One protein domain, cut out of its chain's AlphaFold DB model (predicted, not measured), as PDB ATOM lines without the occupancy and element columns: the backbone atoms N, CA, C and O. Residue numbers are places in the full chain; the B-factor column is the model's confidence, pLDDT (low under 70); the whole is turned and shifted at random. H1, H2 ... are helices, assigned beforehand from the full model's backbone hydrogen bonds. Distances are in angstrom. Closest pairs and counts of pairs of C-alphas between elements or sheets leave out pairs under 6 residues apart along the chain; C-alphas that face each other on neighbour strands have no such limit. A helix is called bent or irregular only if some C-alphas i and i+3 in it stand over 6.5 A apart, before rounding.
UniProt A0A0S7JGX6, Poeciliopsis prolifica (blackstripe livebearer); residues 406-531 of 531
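This is residues 406 to 531 of the 531 residues of a protein of Poeciliopsis prolifica (blackstripe livebearer) (UniProt A0A0S7JGX6). Picture a flat slab in which the chain runs back and forth through six helices, H1 to H6, each running opposite ways to the one before. H1 to H4 make one part of the slab at shallow tilts, with H4, near the middle of the whole, at its edge towards H5 and H6; H5 and H6 lie beyond H4, splayed at 45 degrees to each other, and H7 packs on the last residues of H6 at a corner. The printed part has 126 residues with seven named helices, H1 to H7 in chain order, and no named strand; the class is all helix. It is compact, with a radius of gyration of the C-alphas of 15.1 A, and spans 42 by 40 by 19 A.

Find C-alpha 409 at (116.773, 101.837, 159.981); from there H1 runs 18.4 A to residue 421. Next come H2, residues 425 to 432, H3, residues 442 to 451, and H4, residues 455 to 466. H5, residues 471 to 485, is 20.8 A long; it is only just irregular, with C-alphas 479 and 482 6.8 A apart. H6, residues 492 to 510, is the longest at 26.9 A, and C-alpha 492 is at (133.836, 129.271, 148.092). H7, residues 521 to 530, is irregular, with C-alphas 522 and 525 7.2 A apart; it ends with C-alpha 530 at (148.803, 104.861, 153.297).

H4 is the hub, touching H2, H3 and H5. Start at H1: its residues 416 to 419 touch H2, a hairpin at a shallow tilt of 18 degrees, closest at C-alphas 419 and 425, 6.1 A. H2 touches residues 456 to 457 of H4, the same way, closest at C-alphas 429 and 457, 5.3 A. H3 and H4 form a hairpin at 19 degrees, closest at C-alphas 446 and 458, 5.9 A. H4 and H5 form another, at a shallow tilt of 33 degrees, only just short of steep; C-alphas 459 and 472 are closest, 5.5 A apart. H5 touches H6 at a steep tilt of 45 degrees, opposite ways, closest at C-alphas 480 and 494, 6.9 A. H7 touches residues 508 to 510 of H6 at a steep tilt of 58 degrees, closest at C-alphas 509 and 528, 5.1 A; H5 and H7 are apart. Every O i to N i+4 pair is within hydrogen-bond range in H1, H2, H3, H4 and H6, but 9 of 11 are in H5 and 4 of 6 in H7.

Look at Thr 408 and Gly 487 for the two C-alphas farthest apart, 45.8 A. The printed part has no cut and no long link, and Val 531 is the chain's last residue. The mean pLDDT of the printed part is 86.4; residues 487 to 488 are under 70.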
ATOM      1  N   HIS A 406     122.243 105.281 168.718       86.38
ATOM      2  CA  HIS A 406     121.624 104.278 167.849       86.38
ATOM      3  C   HIS A 406     120.202 104.687 167.481       86.38
ATOM      4  O   HIS A 406     119.399 105.026 168.354       86.38
ATOM      5  N   ILE A 407     119.883 104.583 166.195       89.69
ATOM      6  CA  ILE A 407     118.540 104.782 165.646       89.69
ATOM      7  C   ILE A 407     118.165 103.578 164.783       89.69
ATOM      8  O   ILE A 407     119.029 102.884 164.251       89.69
ATOM      9  N   THR A 408     116.872 103.296 164.649       89.44
ATOM     10  CA  THR A 408     116.415 102.189 163.801       89.44
ATOM     11  C   THR A 408     116.475 102.584 162.323       89.44
ATOM     12  O   THR A 408     116.273 103.745 161.964       89.44
ATOM     13  N   THR A 409     116.702 101.611 161.436       86.94
ATOM     14  CA  THR A 409     116.773 101.837 159.981       86.94
ATOM     15  C   THR A 409     115.553 102.580 159.408       86.94
ATOM     16  O   THR A 409     115.755 103.484 158.596       86.94
ATOM     17  N   PRO A 410     114.296 102.288 159.822       88.94
ATOM     18  CA  PRO A 410     113.134 103.048 159.359       88.94
ATOM     19  C   PRO A 410     113.205 104.533 159.733       88.94
ATOM     20  O   PRO A 410     112.949 105.387 158.889       88.94
ATOM     21  N   VAL A 411     113.613 104.841 160.969       91.62
ATOM     22  CA  VAL A 411     113.737 106.221 161.462       91.62
ATOM     23  C   VAL A 411     114.861 106.949 160.733       91.62
ATOM     24  O   VAL A 411     114.677 108.097 160.347       91.62
ATOM     25  N   MET A 412     115.992 106.284 160.473       90.50
ATOM     26  CA  MET A 412     117.087 106.876 159.695       90.50
ATOM     27  C   MET A 412     116.656 107.215 158.266       90.50
ATOM     28  O   MET A 412     116.957 108.294 157.764       90.50
ATOM     29  N   LYS A 413     115.916 106.317 157.606       89.25
ATOM     30  CA  LYS A 413     115.393 106.569 156.259       89.25
ATOM     31  C   LYS A 413     114.475 107.792 156.231       89.25
ATOM     32  O   LYS A 413     114.576 108.612 155.320       89.25
ATOM     33  N   ASP A 414     113.604 107.911 157.226       92.31
ATOM     34  CA  ASP A 414     112.697 109.046 157.362       92.31
ATOM     35  C   ASP A 414     113.433 110.346 157.724       92.31
ATOM     36  O   ASP A 414     113.081 111.399 157.198       92.31
ATOM     37  N   LEU A 415     114.488 110.273 158.544       92.00
ATOM     38  CA  LEU A 415     115.371 111.398 158.866       92.00
ATOM     39  C   LEU A 415     116.070 111.935 157.609       92.00
ATOM     40  O   LEU A 415     116.017 113.135 157.348       92.00
ATOM     41  N   LEU A 416     116.671 111.047 156.804       90.44
ATOM     42  CA  LEU A 416     117.316 111.402 155.534       90.44
ATOM     43  C   LEU A 416     116.340 112.118 154.592       90.44
ATOM     44  O   LEU A 416     116.687 113.154 154.030       90.44
ATOM     45  N   ALA A 417     115.135 111.566 154.421       91.25
ATOM     46  CA  ALA A 417     114.118 112.138 153.542       91.25
ATOM     47  C   ALA A 417     113.654 113.515 154.041       91.25
ATOM     48  O   ALA A 417     113.687 114.480 153.284       91.25
ATOM     49  N   HIS A 418     113.312 113.632 155.330       93.81
ATOM     50  CA  HIS A 418     112.836 114.886 155.924       93.81
ATOM     51  C   HIS A 418     113.872 116.007 155.825       93.81
ATOM     52  O   HIS A 418     113.538 117.131 155.460       93.81
ATOM     53  N   TYR A 419     115.140 115.715 156.117       92.00
ATOM     54  CA  TYR A 419     116.197 116.726 156.082       92.00
ATOM     55  C   TYR A 419     116.557 117.124 154.646       92.00
ATOM     56  O   TYR A 419     116.872 118.289 154.405       92.00
ATOM     57  N   HIS A 420     116.470 116.190 153.692       89.31
ATOM     58  CA  HIS A 420     116.664 116.487 152.275       89.31
ATOM     59  C   HIS A 420     115.558 117.395 151.727       89.31
ATOM     60  O   HIS A 420     115.861 118.429 151.133       89.31
ATOM     61  N   ASP A 421     114.293 117.061 151.992       90.31
ATOM     62  CA  ASP A 421     113.136 117.803 151.482       90.31
ATOM     63  C   ASP A 421     113.047 119.230 152.058       90.31
ATOM     64  O   ASP A 421     112.592 120.147 151.374       90.31
ATOM     65  N   ASN A 422     113.527 119.442 153.291       90.31
ATOM     66  CA  ASN A 422     113.538 120.751 153.957       90.31
ATOM     67  C   ASN A 422     114.862 121.528 153.802       90.31
ATOM     68  O   ASN A 422     115.004 122.616 154.359       90.31
ATOM     69  N   GLY A 423     115.847 120.998 153.064       88.50
ATOM     70  CA  GLY A 423     117.141 121.660 152.848       88.50
ATOM     71  C   GLY A 423     118.032 121.755 154.096       88.50
ATOM     72  O   GLY A 423     118.934 122.587 154.152       88.50
ATOM     73  N   MET A 424     117.815 120.903 155.097       91.31
ATOM     74  CA  MET A 424     118.520 120.899 156.387       91.31
ATOM     75  C   MET A 424     119.801 120.045 156.366       91.31
ATOM     76  O   MET A 424     120.109 119.317 157.310       91.31
ATOM     77  N   MET A 425     120.565 120.106 155.278       89.31
ATOM     78  CA  MET A 425     121.669 119.168 155.029       89.31
ATOM     79  C   MET A 425     122.813 119.291 156.051       89.31
ATOM     80  O   MET A 425     123.353 118.273 156.480       89.31
ATOM     81  N   ASP A 426     123.128 120.503 156.519       89.06
ATOM     82  CA  ASP A 426     124.169 120.723 157.537       89.06
ATOM     83  C   ASP A 426     123.827 120.047 158.873       89.06
ATOM     84  O   ASP A 426     124.694 119.517 159.570       89.06
ATOM     85  N   SER A 427     122.546 120.071 159.251       91.19
ATOM     86  CA  SER A 427     122.066 119.389 160.452       91.19
ATOM     87  C   SER A 427     122.096 117.871 160.294       91.19
ATOM     88  O   SER A 427     122.401 117.157 161.252       91.19
ATOM     89  N   LEU A 428     121.855 117.368 159.080       90.94
ATOM     90  CA  LEU A 428     121.970 115.943 158.783       90.94
ATOM     91  C   LEU A 428     123.419 115.464 158.909       90.94
ATOM     92  O   LEU A 428     123.671 114.434 159.533       90.94
ATOM     93  N   GLU A 429     124.371 116.222 158.354       90.56
ATOM     94  CA  GLU A 429     125.804 115.935 158.472       90.56
ATOM     95  C   GLU A 429     126.234 115.884 159.943       90.56
ATOM     96  O   GLU A 429     126.872 114.916 160.359       90.56
ATOM     97  N   ARG A 430     125.789 116.855 160.753       90.06
ATOM     98  CA  ARG A 430     126.013 116.862 162.207       90.06
ATOM     99  C   ARG A 430     125.420 115.643 162.909       90.06
ATOM    100  O   ARG A 430     126.058 115.111 163.804       90.06
ATOM    101  N   CYS A 431     124.239 115.166 162.528       91.69
ATOM    102  CA  CYS A 431     123.678 113.961 163.142       91.69
ATOM    103  C   CYS A 431     124.501 112.713 162.792       91.69
ATOM    104  O   CYS A 431     124.860 111.942 163.677       91.69
ATOM    105  N   ILE A 432     124.833 112.523 161.510       90.25
ATOM    106  CA  ILE A 432     125.500 111.306 161.019       90.25
ATOM    107  C   ILE A 432     126.850 111.077 161.700       90.25
ATOM    108  O   ILE A 432     127.158 109.944 162.054       90.25
ATOM    109  N   VAL A 433     127.633 112.134 161.931       90.56
ATOM    110  CA  VAL A 433     128.970 112.016 162.546       90.56
ATOM    111  C   VAL A 433     128.939 111.617 164.030       90.56
ATOM    112  O   VAL A 433     129.978 111.288 164.602       90.56
ATOM    113  N   HIS A 434     127.759 111.639 164.654       89.81
ATOM    114  CA  HIS A 434     127.526 111.249 166.046       89.81
ATOM    115  C   HIS A 434     126.762 109.918 166.190       89.81
ATOM    116  O   HIS A 434     126.640 109.403 167.304       89.81
ATOM    117  N   LEU A 435     126.258 109.348 165.093       89.25
ATOM    118  CA  LEU A 435     125.542 108.072 165.091       89.25
ATOM    119  C   LEU A 435     126.500 106.896 164.912       89.25
ATOM    120  O   LEU A 435     127.462 106.973 164.153       89.25
ATOM    121  N   ASP A 436     126.194 105.769 165.552       84.75
ATOM    122  CA  ASP A 436     126.938 104.538 165.311       84.75
ATOM    123  C   ASP A 436     126.697 104.043 163.877       84.75
ATOM    124  O   ASP A 436     125.563 103.764 163.474       84.75
ATOM    125  N   VAL A 437     127.785 103.884 163.123       82.94
ATOM    126  CA  VAL A 437     127.764 103.452 161.725       82.94
ATOM    127  C   VAL A 437     127.151 102.059 161.562       82.94
ATOM    128  O   VAL A 437     126.577 101.776 160.513       82.94
ATOM    129  N   THR A 438     127.179 101.210 162.600       80.19
ATOM    130  CA  THR A 438     126.524  99.887 162.557       80.19
ATOM    131  C   THR A 438     125.001  99.970 162.421       80.19
ATOM    132  O   THR A 438     124.370  99.027 161.946       80.19
ATOM    133  N   SER A 439     124.404 101.102 162.807       73.94
ATOM    134  CA  SER A 439     122.959 101.333 162.726       73.94
ATOM    135  C   SER A 439     122.498 101.903 161.377       73.94
ATOM    136  O   SER A 439     121.296 102.021 161.129       73.94
ATOM    137  N   LEU A 440     123.441 102.242 160.491       81.31
ATOM    138  CA  LEU A 440     123.187 102.947 159.239       81.31
ATOM    139  C   LEU A 440     123.165 101.996 158.036       81.31
ATOM    140  O   LEU A 440     124.000 101.100 157.911       81.31
ATOM    141  N   ASP A 441     122.269 102.255 157.079       83.00
ATOM    142  CA  ASP A 441     122.413 101.721 155.722       83.00
ATOM    143  C   ASP A 441     123.513 102.512 155.005       83.00
ATOM    144  O   ASP A 441     123.276 103.564 154.405       83.00
ATOM    145  N   ILE A 442     124.746 102.018 155.117       83.25
ATOM    146  CA  ILE A 442     125.942 102.688 154.605       83.25
ATOM    147  C   ILE A 442     125.807 103.037 153.115       83.25
ATOM    148  O   ILE A 442     126.228 104.117 152.705       83.25
ATOM    149  N   GLN A 443     125.201 102.169 152.298       82.19
ATOM    150  CA  GLN A 443     125.077 102.422 150.860       82.19
ATOM    151  C   GLN A 443     124.155 103.609 150.590       82.19
ATOM    152  O   GLN A 443     124.520 104.521 149.842       82.19
ATOM    153  N   GLN A 444     122.982 103.621 151.226       83.56
ATOM    154  CA  GLN A 444     122.020 104.702 151.056       83.56
ATOM    155  C   GLN A 444     122.562 106.027 151.608       83.56
ATOM    156  O   GLN A 444     122.494 107.052 150.925       83.56
ATOM    157  N   VAL A 445     123.126 106.012 152.820       85.31
ATOM    158  CA  VAL A 445     123.614 107.227 153.488       85.31
ATOM    159  C   VAL A 445     124.774 107.843 152.707       85.31
ATOM    160  O   VAL A 445     124.740 109.038 152.426       85.31
ATOM    161  N   VAL A 446     125.759 107.047 152.270       86.31
ATOM    162  CA  VAL A 446     126.894 107.558 151.479       86.31
ATOM    163  C   VAL A 446     126.421 108.185 150.170       86.31
ATOM    164  O   VAL A 446     126.924 109.243 149.795       86.31
ATOM    165  N   GLN A 447     125.442 107.583 149.487       85.50
ATOM    166  CA  GLN A 447     124.907 108.139 148.243       85.50
ATOM    167  C   GLN A 447     124.231 109.499 148.467       85.50
ATOM    168  O   GLN A 447     124.457 110.432 147.694       85.50
ATOM    169  N   VAL A 448     123.426 109.628 149.528       85.50
ATOM    170  CA  VAL A 448     122.750 110.886 149.878       85.50
ATOM    171  C   VAL A 448     123.764 111.951 150.287       85.50
ATOM    172  O   VAL A 448     123.703 113.071 149.777       85.50
ATOM    173  N   CYS A 449     124.725 111.614 151.149       88.06
ATOM    174  CA  CYS A 449     125.758 112.549 151.585       88.06
ATOM    175  C   CYS A 449     126.614 113.034 150.411       88.06
ATOM    176  O   CYS A 449     126.874 114.228 150.298       88.06
ATOM    177  N   TRP A 450     126.992 112.140 149.493       84.81
ATOM    178  CA  TRP A 450     127.786 112.507 148.320       84.81
ATOM    179  C   TRP A 450     127.028 113.437 147.367       84.81
ATOM    180  O   TRP A 450     127.561 114.464 146.951       84.81
ATOM    181  N   ASN A 451     125.764 113.121 147.064       85.69
ATOM    182  CA  ASN A 451     124.930 113.933 146.172       85.69
ATOM    183  C   ASN A 451     124.687 115.355 146.705       85.69
ATOM    184  O   ASN A 451     124.482 116.273 145.914       85.69
ATOM    185  N   ASN A 452     124.725 115.533 148.027       84.69
ATOM    186  CA  ASN A 452     124.503 116.814 148.698       84.69
ATOM    187  C   ASN A 452     125.796 117.443 149.254       84.69
ATOM    188  O   ASN A 452     125.717 118.376 150.044       84.69
ATOM    189  N   GLN A 453     126.976 116.954 148.850       86.31
ATOM    190  CA  GLN A 453     128.290 117.502 149.238       86.31
ATOM    191  C   GLN A 453     128.579 117.501 150.758       86.31
ATOM    192  O   GLN A 453     129.346 118.325 151.257       86.31
ATOM    193  N   LEU A 454     128.012 116.544 151.499       88.38
ATOM    194  CA  LEU A 454     128.229 116.349 152.939       88.38
ATOM    195  C   LEU A 454     129.513 115.550 153.210       88.38
ATOM    196  O   LEU A 454     129.481 114.361 153.546       88.38
ATOM    197  N   TYR A 455     130.659 116.181 152.968       87.56
ATOM    198  CA  TYR A 455     131.960 115.513 152.976       87.56
ATOM    199  C   TYR A 455     132.400 114.985 154.352       87.56
ATOM    200  O   TYR A 455     133.049 113.940 154.397       87.56
ATOM    201  N   ASP A 456     132.034 115.632 155.462       89.38
ATOM    202  CA  ASP A 456     132.440 115.198 156.808       89.38
ATOM    203  C   ASP A 456     131.726 113.900 157.181       89.38
ATOM    204  O   ASP A 456     132.353 112.977 157.702       89.38
ATOM    205  N   ALA A 457     130.438 113.794 156.838       88.50
ATOM    206  CA  ALA A 457     129.667 112.563 156.993       88.50
ATOM    207  C   ALA A 457     130.226 111.429 156.119       88.50
ATOM    208  O   ALA A 457     130.359 110.302 156.592       88.50
ATOM    209  N   VAL A 458     130.603 111.713 154.865       88.56
ATOM    210  CA  VAL A 458     131.211 110.704 153.978       88.56
ATOM    211  C   VAL A 458     132.524 110.191 154.567       88.56
ATOM    212  O   VAL A 458     132.691 108.979 154.697       88.56
ATOM    213  N   ILE A 459     133.434 111.090 154.957       89.00
ATOM    214  CA  ILE A 459     134.713 110.719 155.580       89.00
ATOM    215  C   ILE A 459     134.465 109.900 156.853       89.00
ATOM    216  O   ILE A 459     135.079 108.851 157.036       89.00
ATOM    217  N   TYR A 460     133.538 110.341 157.706       89.69
ATOM    218  CA  TYR A 460     133.185 109.638 158.935       89.69
ATOM    219  C   TYR A 460     132.730 108.198 158.672       89.69
ATOM    220  O   TYR A 460     133.253 107.275 159.296       89.69
ATOM    221  N   ILE A 461     131.811 107.989 157.724       88.81
ATOM    222  CA  ILE A 461     131.269 106.661 157.408       88.81
ATOM    223  C   ILE A 461     132.353 105.729 156.855       88.81
ATOM    224  O   ILE A 461     132.419 104.571 157.263       88.81
ATOM    225  N   PHE A 462     133.216 106.208 155.957       88.69
ATOM    226  CA  PHE A 462     134.310 105.392 155.418       88.69
ATOM    227  C   PHE A 462     135.330 105.022 156.504       88.69
ATOM    228  O   PHE A 462     135.679 103.849 156.649       88.69
ATOM    229  N   ASN A 463     135.716 105.985 157.342       89.25
ATOM    230  CA  ASN A 463     136.689 105.761 158.406       89.25
ATOM    231  C   ASN A 463     136.149 104.829 159.494       89.25
ATOM    232  O   ASN A 463     136.805 103.862 159.857       89.25
ATOM    233  N   ARG A 464     134.960 105.119 160.034       85.56
ATOM    234  CA  ARG A 464     134.387 104.378 161.171       85.56
ATOM    235  C   ARG A 464     133.643 103.115 160.755       85.56
ATOM    236  O   ARG A 464     133.646 102.150 161.507       85.56
ATOM    237  N   GLY A 465     132.990 103.121 159.595       83.19
ATOM    238  CA  GLY A 465     132.194 101.994 159.109       83.19
ATOM    239  C   GLY A 465     132.982 100.977 158.296       83.19
ATOM    240  O   GLY A 465     132.695  99.787 158.378       83.19
ATOM    241  N   MET A 466     133.956 101.431 157.502       86.19
ATOM    242  CA  MET A 466     134.713 100.569 156.584       86.19
ATOM    243  C   MET A 466     136.202 100.450 156.928       86.19
ATOM    244  O   MET A 466     136.892  99.659 156.288       86.19
ATOM    245  N   ASN A 467     136.704 101.201 157.918       87.56
ATOM    246  CA  ASN A 467     138.141 101.353 158.190       87.56
ATOM    247  C   ASN A 467     138.942 101.760 156.937       87.56
ATOM    248  O   ASN A 467     140.106 101.389 156.781       87.56
ATOM    249  N   ASP A 468     138.309 102.514 156.035       89.12
ATOM    250  CA  ASP A 468     138.887 102.937 154.764       89.12
ATOM    251  C   ASP A 468     139.173 104.437 154.788       89.12
ATOM    252  O   ASP A 468     138.281 105.269 154.638       89.12
ATOM    253  N   TYR A 469     140.448 104.769 154.960       89.25
ATOM    254  CA  TYR A 469     140.912 106.146 155.074       89.25
ATOM    255  C   TYR A 469     141.332 106.752 153.723       89.25
ATOM    256  O   TYR A 469     141.570 107.962 153.641       89.25
ATOM    257  N   ILE A 470     141.396 105.938 152.662       89.31
ATOM    258  CA  ILE A 470     141.944 106.311 151.351       89.31
ATOM    259  C   ILE A 470     140.835 106.656 150.367       89.31
ATOM    260  O   ILE A 470     140.874 107.726 149.761       89.31
ATOM    261  N   THR A 471     139.794 105.828 150.263       88.50
ATOM    262  CA  THR A 471     138.667 106.072 149.349       88.50
ATOM    263  C   THR A 471     138.031 107.461 149.504       88.50
ATOM    264  O   THR A 471     137.831 108.130 148.483       88.50
ATOM    265  N   PRO A 472     137.704 107.963 150.717       87.88
ATOM    266  CA  PRO A 472     137.163 109.317 150.848       87.88
ATOM    267  C   PRO A 472     138.142 110.397 150.357       87.88
ATOM    268  O   PRO A 472     137.714 111.379 149.752       87.88
ATOM    269  N   MET A 473     139.452 110.195 150.532       87.69
ATOM    270  CA  MET A 473     140.490 111.113 150.060       87.69
ATOM    271  C   MET A 473     140.589 111.135 148.532       87.69
ATOM    272  O   MET A 473     140.543 112.206 147.925       87.69
ATOM    273  N   GLU A 474     140.680 109.964 147.900       87.75
ATOM    274  CA  GLU A 474     140.740 109.829 146.441       87.75
ATOM    275  C   GLU A 474     139.505 110.435 145.775       87.75
ATOM    276  O   GLU A 474     139.608 111.168 144.786       87.75
ATOM    277  N   LYS A 475     138.326 110.189 146.358       84.75
ATOM    278  CA  LYS A 475     137.069 110.770 145.890       84.75
ATOM    279  C   LYS A 475     137.094 112.296 145.955       84.75
ATOM    280  O   LYS A 475     136.766 112.934 144.956       84.75
ATOM    281  N   LEU A 476     137.533 112.894 147.061       85.94
ATOM    282  CA  LEU A 476     137.661 114.355 147.182       85.94
ATOM    283  C   LEU A 476     138.688 114.933 146.191       85.94
ATOM    284  O   LEU A 476     138.423 115.949 145.540       85.94
ATOM    285  N   PHE A 477     139.826 114.257 146.000       85.81
ATOM    286  CA  PHE A 477     140.830 114.650 145.008       85.81
ATOM    287  C   PHE A 477     140.302 114.593 143.574       85.81
ATOM    288  O   PHE A 477     140.636 115.464 142.773       85.81
ATOM    289  N   SER A 478     139.462 113.610 143.242       84.69
ATOM    290  CA  SER A 478     138.861 113.500 141.907       84.69
ATOM    291  C   SER A 478     137.945 114.683 141.567       84.69
ATOM    292  O   SER A 478     137.846 115.068 140.403       84.69
ATOM    293  N   VAL A 479     137.336 115.307 142.584       82.19
ATOM    294  CA  VAL A 479     136.456 116.473 142.432       82.19
ATOM    295  C   VAL A 479     137.263 117.774 142.344       82.19
ATOM    296  O   VAL A 479     137.002 118.593 141.460       82.19
ATOM    297  N   ILE A 480     138.270 117.968 143.212       82.12
ATOM    298  CA  ILE A 480     139.066 119.213 143.251       82.12
ATOM    299  C   ILE A 480     140.173 119.261 142.196       82.12
ATOM    300  O   ILE A 480     140.496 120.321 141.662       82.12
ATOM    301  N   GLY A 481     140.770 118.109 141.886       80.69
ATOM    302  CA  GLY A 481     141.979 117.987 141.076       80.69
ATOM    303  C   GLY A 481     141.845 118.604 139.683       80.69
ATOM    304  O   GLY A 481     142.703 119.406 139.309       80.69
ATOM    305  N   PRO A 482     140.777 118.301 138.919       81.00
ATOM    306  CA  PRO A 482     140.537 118.930 137.622       81.00
ATOM    307  C   PRO A 482     140.376 120.455 137.722       81.00
ATOM    308  O   PRO A 482     140.959 121.188 136.927       81.00
ATOM    309  N   ARG A 483     139.662 120.949 138.744       79.00
ATOM    310  CA  ARG A 483     139.377 122.386 138.936       79.00
ATOM    311  C   ARG A 483     140.643 123.190 139.233       79.00
ATOM    312  O   ARG A 483     140.821 124.275 138.685       79.00
ATOM    313  N   VAL A 484     141.540 122.625 140.043       78.50
ATOM    314  CA  VAL A 484     142.839 123.227 140.383       78.50
ATOM    315  C   VAL A 484     143.796 123.203 139.186       78.50
ATOM    316  O   VAL A 484     144.467 124.196 138.917       78.50
ATOM    317  N   ARG A 485     143.850 122.092 138.434       79.25
ATOM    318  CA  ARG A 485     144.747 121.941 137.270       79.25
ATOM    319  C   ARG A 485     144.374 122.840 136.093       79.25
ATOM    320  O   ARG A 485     145.258 123.260 135.357       79.25
ATOM    321  N   GLU A 486     143.089 123.141 135.921       76.12
ATOM    322  CA  GLU A 486     142.593 124.012 134.848       76.12
ATOM    323  C   GLU A 486     142.748 125.515 135.144       76.12
ATOM    324  O   GLU A 486     142.412 126.337 134.293       76.12
ATOM    325  N   GLY A 487     143.246 125.902 136.326       67.19
ATOM    326  CA  GLY A 487     143.476 127.308 136.682       67.19
ATOM    327  C   GLY A 487     142.199 128.153 136.774       67.19
ATOM    328  O   GLY A 487     142.268 129.379 136.674       67.19
ATOM    329  N   ARG A 488     141.027 127.521 136.942       68.31
ATOM    330  CA  ARG A 488     139.756 128.231 137.138       68.31
ATOM    331  C   ARG A 488     139.736 128.892 138.516       68.31
ATOM    332  O   ARG A 488     140.302 128.374 139.475       68.31
ATOM    333  N   SER A 489     139.048 130.027 138.626       70.81
ATOM    334  CA  SER A 489     138.743 130.654 139.914       70.81
ATOM    335  C   SER A 489     137.967 129.669 140.794       70.81
ATOM    336  O   SER A 489     136.855 129.277 140.433       70.81
ATOM    337  N   LEU A 490     138.561 129.265 141.919       76.94
ATOM    338  CA  LEU A 490     137.933 128.374 142.897       76.94
ATOM    339  C   LEU A 490     136.697 129.051 143.499       76.94
ATOM    340  O   LEU A 490     136.741 130.228 143.862       76.94
ATOM    341  N   THR A 491     135.599 128.308 143.602       80.19
ATOM    342  CA  THR A 491     134.404 128.762 144.322       80.19
ATOM    343  C   THR A 491     134.635 128.711 145.837       80.19
ATOM    344  O   THR A 491     135.584 128.082 146.308       80.19
ATOM    345  N   GLY A 492     133.774 129.365 146.626       77.50
ATOM    346  CA  GLY A 492     133.836 129.271 148.092       77.50
ATOM    347  C   GLY A 492     133.771 127.821 148.589       77.50
ATOM    348  O   GLY A 492     134.553 127.437 149.458       77.50
ATOM    349  N   ASP A 493     132.931 126.999 147.959       76.94
ATOM    350  CA  ASP A 493     132.753 125.583 148.298       76.94
ATOM    351  C   ASP A 493     134.000 124.746 147.970       76.94
ATOM    352  O   ASP A 493     134.385 123.872 148.749       76.94
ATOM    353  N   ASP A 494     134.699 125.062 146.871       80.00
ATOM    354  CA  ASP A 494     135.976 124.419 146.523       80.00
ATOM    355  C   ASP A 494     137.050 124.682 147.588       80.00
ATOM    356  O   ASP A 494     137.820 123.787 147.942       80.00
ATOM    357  N   VAL A 495     137.095 125.907 148.121       83.12
ATOM    358  CA  VAL A 495     138.044 126.290 149.176       83.12
ATOM    359  C   VAL A 495     137.712 125.581 150.489       83.12
ATOM    360  O   VAL A 495     138.616 125.061 151.143       83.12
ATOM    361  N   VAL A 496     136.431 125.509 150.868       84.38
ATOM    362  CA  VAL A 496     135.991 124.778 152.068       84.38
ATOM    363  C   VAL A 496     136.348 123.297 151.956       84.38
ATOM    364  O   VAL A 496     136.944 122.746 152.881       84.38
ATOM    365  N   MET A 497     136.065 122.663 150.817       83.25
ATOM    366  CA  MET A 497     136.399 121.259 150.583       83.25
ATOM    367  C   MET A 497     137.916 121.015 150.613       83.25
ATOM    368  O   MET A 497     138.375 120.069 151.252       83.25
ATOM    369  N   GLY A 498     138.707 121.885 149.974       85.38
ATOM    370  CA  GLY A 498     140.170 121.814 150.009       85.38
ATOM    371  C   GLY A 498     140.732 121.949 151.427       85.38
ATOM    372  O   GLY A 498     141.613 121.185 151.820       85.38
ATOM    373  N   ASN A 499     140.176 122.856 152.233       87.56
ATOM    374  CA  ASN A 499     140.546 123.005 153.639       87.56
ATOM    375  C   ASN A 499     140.178 121.762 154.461       87.56
ATOM    376  O   ASN A 499     141.009 121.283 155.231       87.56
ATOM    377  N   LYS A 500     138.973 121.205 154.275       87.69
ATOM    378  CA  LYS A 500     138.549 119.957 154.933       87.69
ATOM    379  C   LYS A 500     139.490 118.799 154.592       87.69
ATOM    380  O   LYS A 500     139.916 118.082 155.491       87.69
ATOM    381  N   LEU A 501     139.896 118.675 153.327       87.81
ATOM    382  CA  LEU A 501     140.858 117.667 152.874       87.81
ATOM    383  C   LEU A 501     142.234 117.829 153.543       87.81
ATOM    384  O   LEU A 501     142.805 116.849 154.016       87.81
ATOM    385  N   LEU A 502     142.752 119.059 153.637       89.31
ATOM    386  CA  LEU A 502     144.016 119.340 154.328       89.31
ATOM    387  C   LEU A 502     143.947 118.986 155.819       89.31
ATOM    388  O   LEU A 502     144.869 118.368 156.355       89.31
ATOM    389  N   VAL A 503     142.848 119.349 156.490       90.75
ATOM    390  CA  VAL A 503     142.621 119.002 157.900       90.75
ATOM    391  C   VAL A 503     142.498 117.489 158.065       90.75
ATOM    392  O   VAL A 503     143.087 116.936 158.989       90.75
ATOM    393  N   TYR A 504     141.799 116.808 157.157       90.69
ATOM    394  CA  TYR A 504     141.648 115.359 157.180       90.69
ATOM    395  C   TYR A 504     142.995 114.630 157.075       90.69
ATOM    396  O   TYR A 504     143.297 113.781 157.917       90.69
ATOM    397  N   ILE A 505     143.842 115.016 156.113       89.81
ATOM    398  CA  ILE A 505     145.201 114.470 155.953       89.81
ATOM    399  C   ILE A 505     146.030 114.736 157.214       89.81
ATOM    400  O   ILE A 505     146.669 113.829 157.748       89.81
ATOM    401  N   SER A 506     145.980 115.962 157.742       91.94
ATOM    402  CA  SER A 506     146.678 116.313 158.982       91.94
ATOM    403  C   SER A 506     146.220 115.461 160.169       91.94
ATOM    404  O   SER A 506     147.060 114.990 160.937       91.94
ATOM    405  N   CYS A 507     144.915 115.216 160.311       91.00
ATOM    406  CA  CYS A 507     144.370 114.344 161.349       91.00
ATOM    407  C   CYS A 507     144.865 112.903 161.191       91.00
ATOM    408  O   CYS A 507     145.376 112.349 162.165       91.00
ATOM    409  N   CYS A 508     144.825 112.340 159.980       89.88
ATOM    410  CA  CYS A 508     145.331 110.993 159.707       89.88
ATOM    411  C   CYS A 508     146.816 110.850 160.079       89.88
ATOM    412  O   CYS A 508     147.189 109.944 160.827       89.88
ATOM    413  N   LEU A 509     147.657 111.802 159.658       89.88
ATOM    414  CA  LEU A 509     149.091 111.826 159.978       89.88
ATOM    415  C   LEU A 509     149.366 112.019 161.480       89.88
ATOM    416  O   LEU A 509     150.356 111.508 162.019       89.88
ATOM    417  N   ALA A 510     148.475 112.719 162.184       90.19
ATOM    418  CA  ALA A 510     148.529 112.892 163.632       90.19
ATOM    419  C   ALA A 510     147.983 111.682 164.417       90.19
ATOM    420  O   ALA A 510     148.235 111.595 165.616       90.19
ATOM    421  N   GLY A 511     147.297 110.731 163.771       87.06
ATOM    422  CA  GLY A 511     146.621 109.606 164.434       87.06
ATOM    423  C   GLY A 511     145.229 109.938 164.993       87.06
ATOM    424  O   GLY A 511     144.683 109.159 165.768       87.06
ATOM    425  N   ARG A 512     144.644 111.078 164.610       89.69
ATOM    426  CA  ARG A 512     143.295 111.498 165.023       89.69
ATOM    427  C   ARG A 512     142.266 111.127 163.963       89.69
ATOM    428  O   ARG A 512     142.542 111.231 162.769       89.69
ATOM    429  N   ALA A 513     141.067 110.739 164.388       85.88
ATOM    430  CA  ALA A 513     139.954 110.531 163.473       85.88
ATOM    431  C   ALA A 513     139.326 111.879 163.098       85.88
ATOM    432  O   ALA A 513     139.322 112.836 163.872       85.88
ATOM    433  N   TYR A 514     138.782 111.946 161.889       86.12
ATOM    434  CA  TYR A 514     138.031 113.092 161.398       86.12
ATOM    435  C   TYR A 514     136.571 112.683 161.162       86.12
ATOM    436  O   TYR A 514     136.345 111.577 160.662       86.12
ATOM    437  N   PRO A 515     135.593 113.549 161.477       83.94
ATOM    438  CA  PRO A 515     135.750 114.860 162.118       83.94
ATOM    439  C   PRO A 515     135.959 114.793 163.644       83.94
ATOM    440  O   PRO A 515     136.403 115.778 164.229       83.94
ATOM    441  N   ILE A 516     135.660 113.656 164.291       82.69
ATOM    442  CA  ILE A 516     135.660 113.518 165.758       82.69
ATOM    443  C   ILE A 516     136.332 112.201 166.199       82.69
ATOM    444  O   ILE A 516     136.083 111.128 165.638       82.69
ATOM    445  N   GLY A 517     137.137 112.277 167.265       84.56
ATOM    446  CA  GLY A 517     137.748 111.138 167.963       84.56
ATOM    447  C   GLY A 517     139.150 110.772 167.469       84.56
ATOM    448  O   GLY A 517     139.800 111.551 166.779       84.56
ATOM    449  N   ASP A 518     139.598 109.561 167.806       86.94
ATOM    450  CA  ASP A 518     140.925 109.037 167.449       86.94
ATOM    451  C   ASP A 518     140.838 107.804 166.538       86.94
ATOM    452  O   ASP A 518     139.817 107.100 166.526       86.94
ATOM    453  N   ILE A 519     141.895 107.578 165.746       88.81
ATOM    454  CA  ILE A 519     142.054 106.369 164.925       88.81
ATOM    455  C   ILE A 519     142.380 105.196 165.868       88.81
ATOM    456  O   ILE A 519     143.196 105.383 166.773       88.81
ATOM    457  N   PRO A 520     141.777 104.005 165.684       88.31
ATOM    458  CA  PRO A 520     142.119 102.816 166.469       88.31
ATOM    459  C   PRO A 520     143.632 102.552 166.480       88.31
ATOM    460  O   PRO A 520     144.267 102.618 165.427       88.31
ATOM    461  N   GLU A 521     144.216 102.283 167.655       87.94
ATOM    462  CA  GLU A 521     145.679 102.196 167.848       87.94
ATOM    463  C   GLU A 521     146.361 101.207 166.888       87.94
ATOM    464  O   GLU A 521     147.473 101.453 166.419       87.94
ATOM    465  N   ASP A 522     145.669 100.120 166.556       88.94
ATOM    466  CA  ASP A 522     146.089  99.086 165.617       88.94
ATOM    467  C   ASP A 522     146.163  99.577 164.162       88.94
ATOM    468  O   ASP A 522     147.006  99.110 163.393       88.94
ATOM    469  N   LEU A 523     145.344 100.564 163.792       88.50
ATOM    470  CA  LEU A 523     145.284 101.127 162.443       88.50
ATOM    471  C   LEU A 523     146.189 102.350 162.259       88.50
ATOM    472  O   LEU A 523     146.536 102.676 161.126       88.50
ATOM    473  N   VAL A 524     146.622 103.021 163.335       89.06
ATOM    474  CA  VAL A 524     147.365 104.296 163.254       89.06
ATOM    475  C   VAL A 524     148.599 104.203 162.351       89.06
ATOM    476  O   VAL A 524     148.809 105.071 161.505       89.06
ATOM    477  N   VAL A 525     149.430 103.169 162.515       88.81
ATOM    478  CA  VAL A 525     150.672 103.022 161.731       88.81
ATOM    479  C   VAL A 525     150.362 102.785 160.254       88.81
ATOM    480  O   VAL A 525     151.010 103.370 159.389       88.81
ATOM    481  N   GLN A 526     149.356 101.957 159.971       88.75
ATOM    482  CA  GLN A 526     148.934 101.650 158.610       88.75
ATOM    483  C   GLN A 526     148.356 102.889 157.922       88.75
ATOM    484  O   GLN A 526     148.779 103.217 156.817       88.75
ATOM    485  N   VAL A 527     147.450 103.610 158.586       88.19
ATOM    486  CA  VAL A 527     146.824 104.819 158.035       88.19
ATOM    487  C   VAL A 527     147.877 105.884 157.734       88.19
ATOM    488  O   VAL A 527     147.864 106.446 156.647       88.19
ATOM    489  N   LYS A 528     148.849 106.105 158.631       89.06
ATOM    490  CA  LYS A 528     149.960 107.051 158.406       89.06
ATOM    491  C   LYS A 528     150.880 106.685 157.243       89.06
ATOM    492  O   LYS A 528     151.595 107.551 156.760       89.06
ATOM    493  N   TYR A 529     150.956 105.405 156.889       86.94
ATOM    494  CA  TYR A 529     151.758 104.949 155.757       86.94
ATOM    495  C   TYR A 529     150.985 105.043 154.436       86.94
ATOM    496  O   TYR A 529     151.588 105.258 153.390       86.94
ATOM    497  N   GLN A 530     149.664 104.833 154.478       83.69
ATOM    498  CA  GLN A 530     148.803 104.861 153.297       83.69
ATOM    499  C   GLN A 530     148.423 106.288 152.865       83.69
ATOM    500  O   GLN A 530     148.297 106.527 151.665       83.69
ATOM    501  N   VAL A 531     148.216 107.192 153.829       82.50
ATOM    502  CA  VAL A 531     147.965 108.636 153.639       82.50
ATOM    503  C   VAL A 531     149.274 109.379 153.438       82.50
ATOM    504  O   VAL A 531     149.336 110.207 152.501       82.50
TER     505      VAL A 531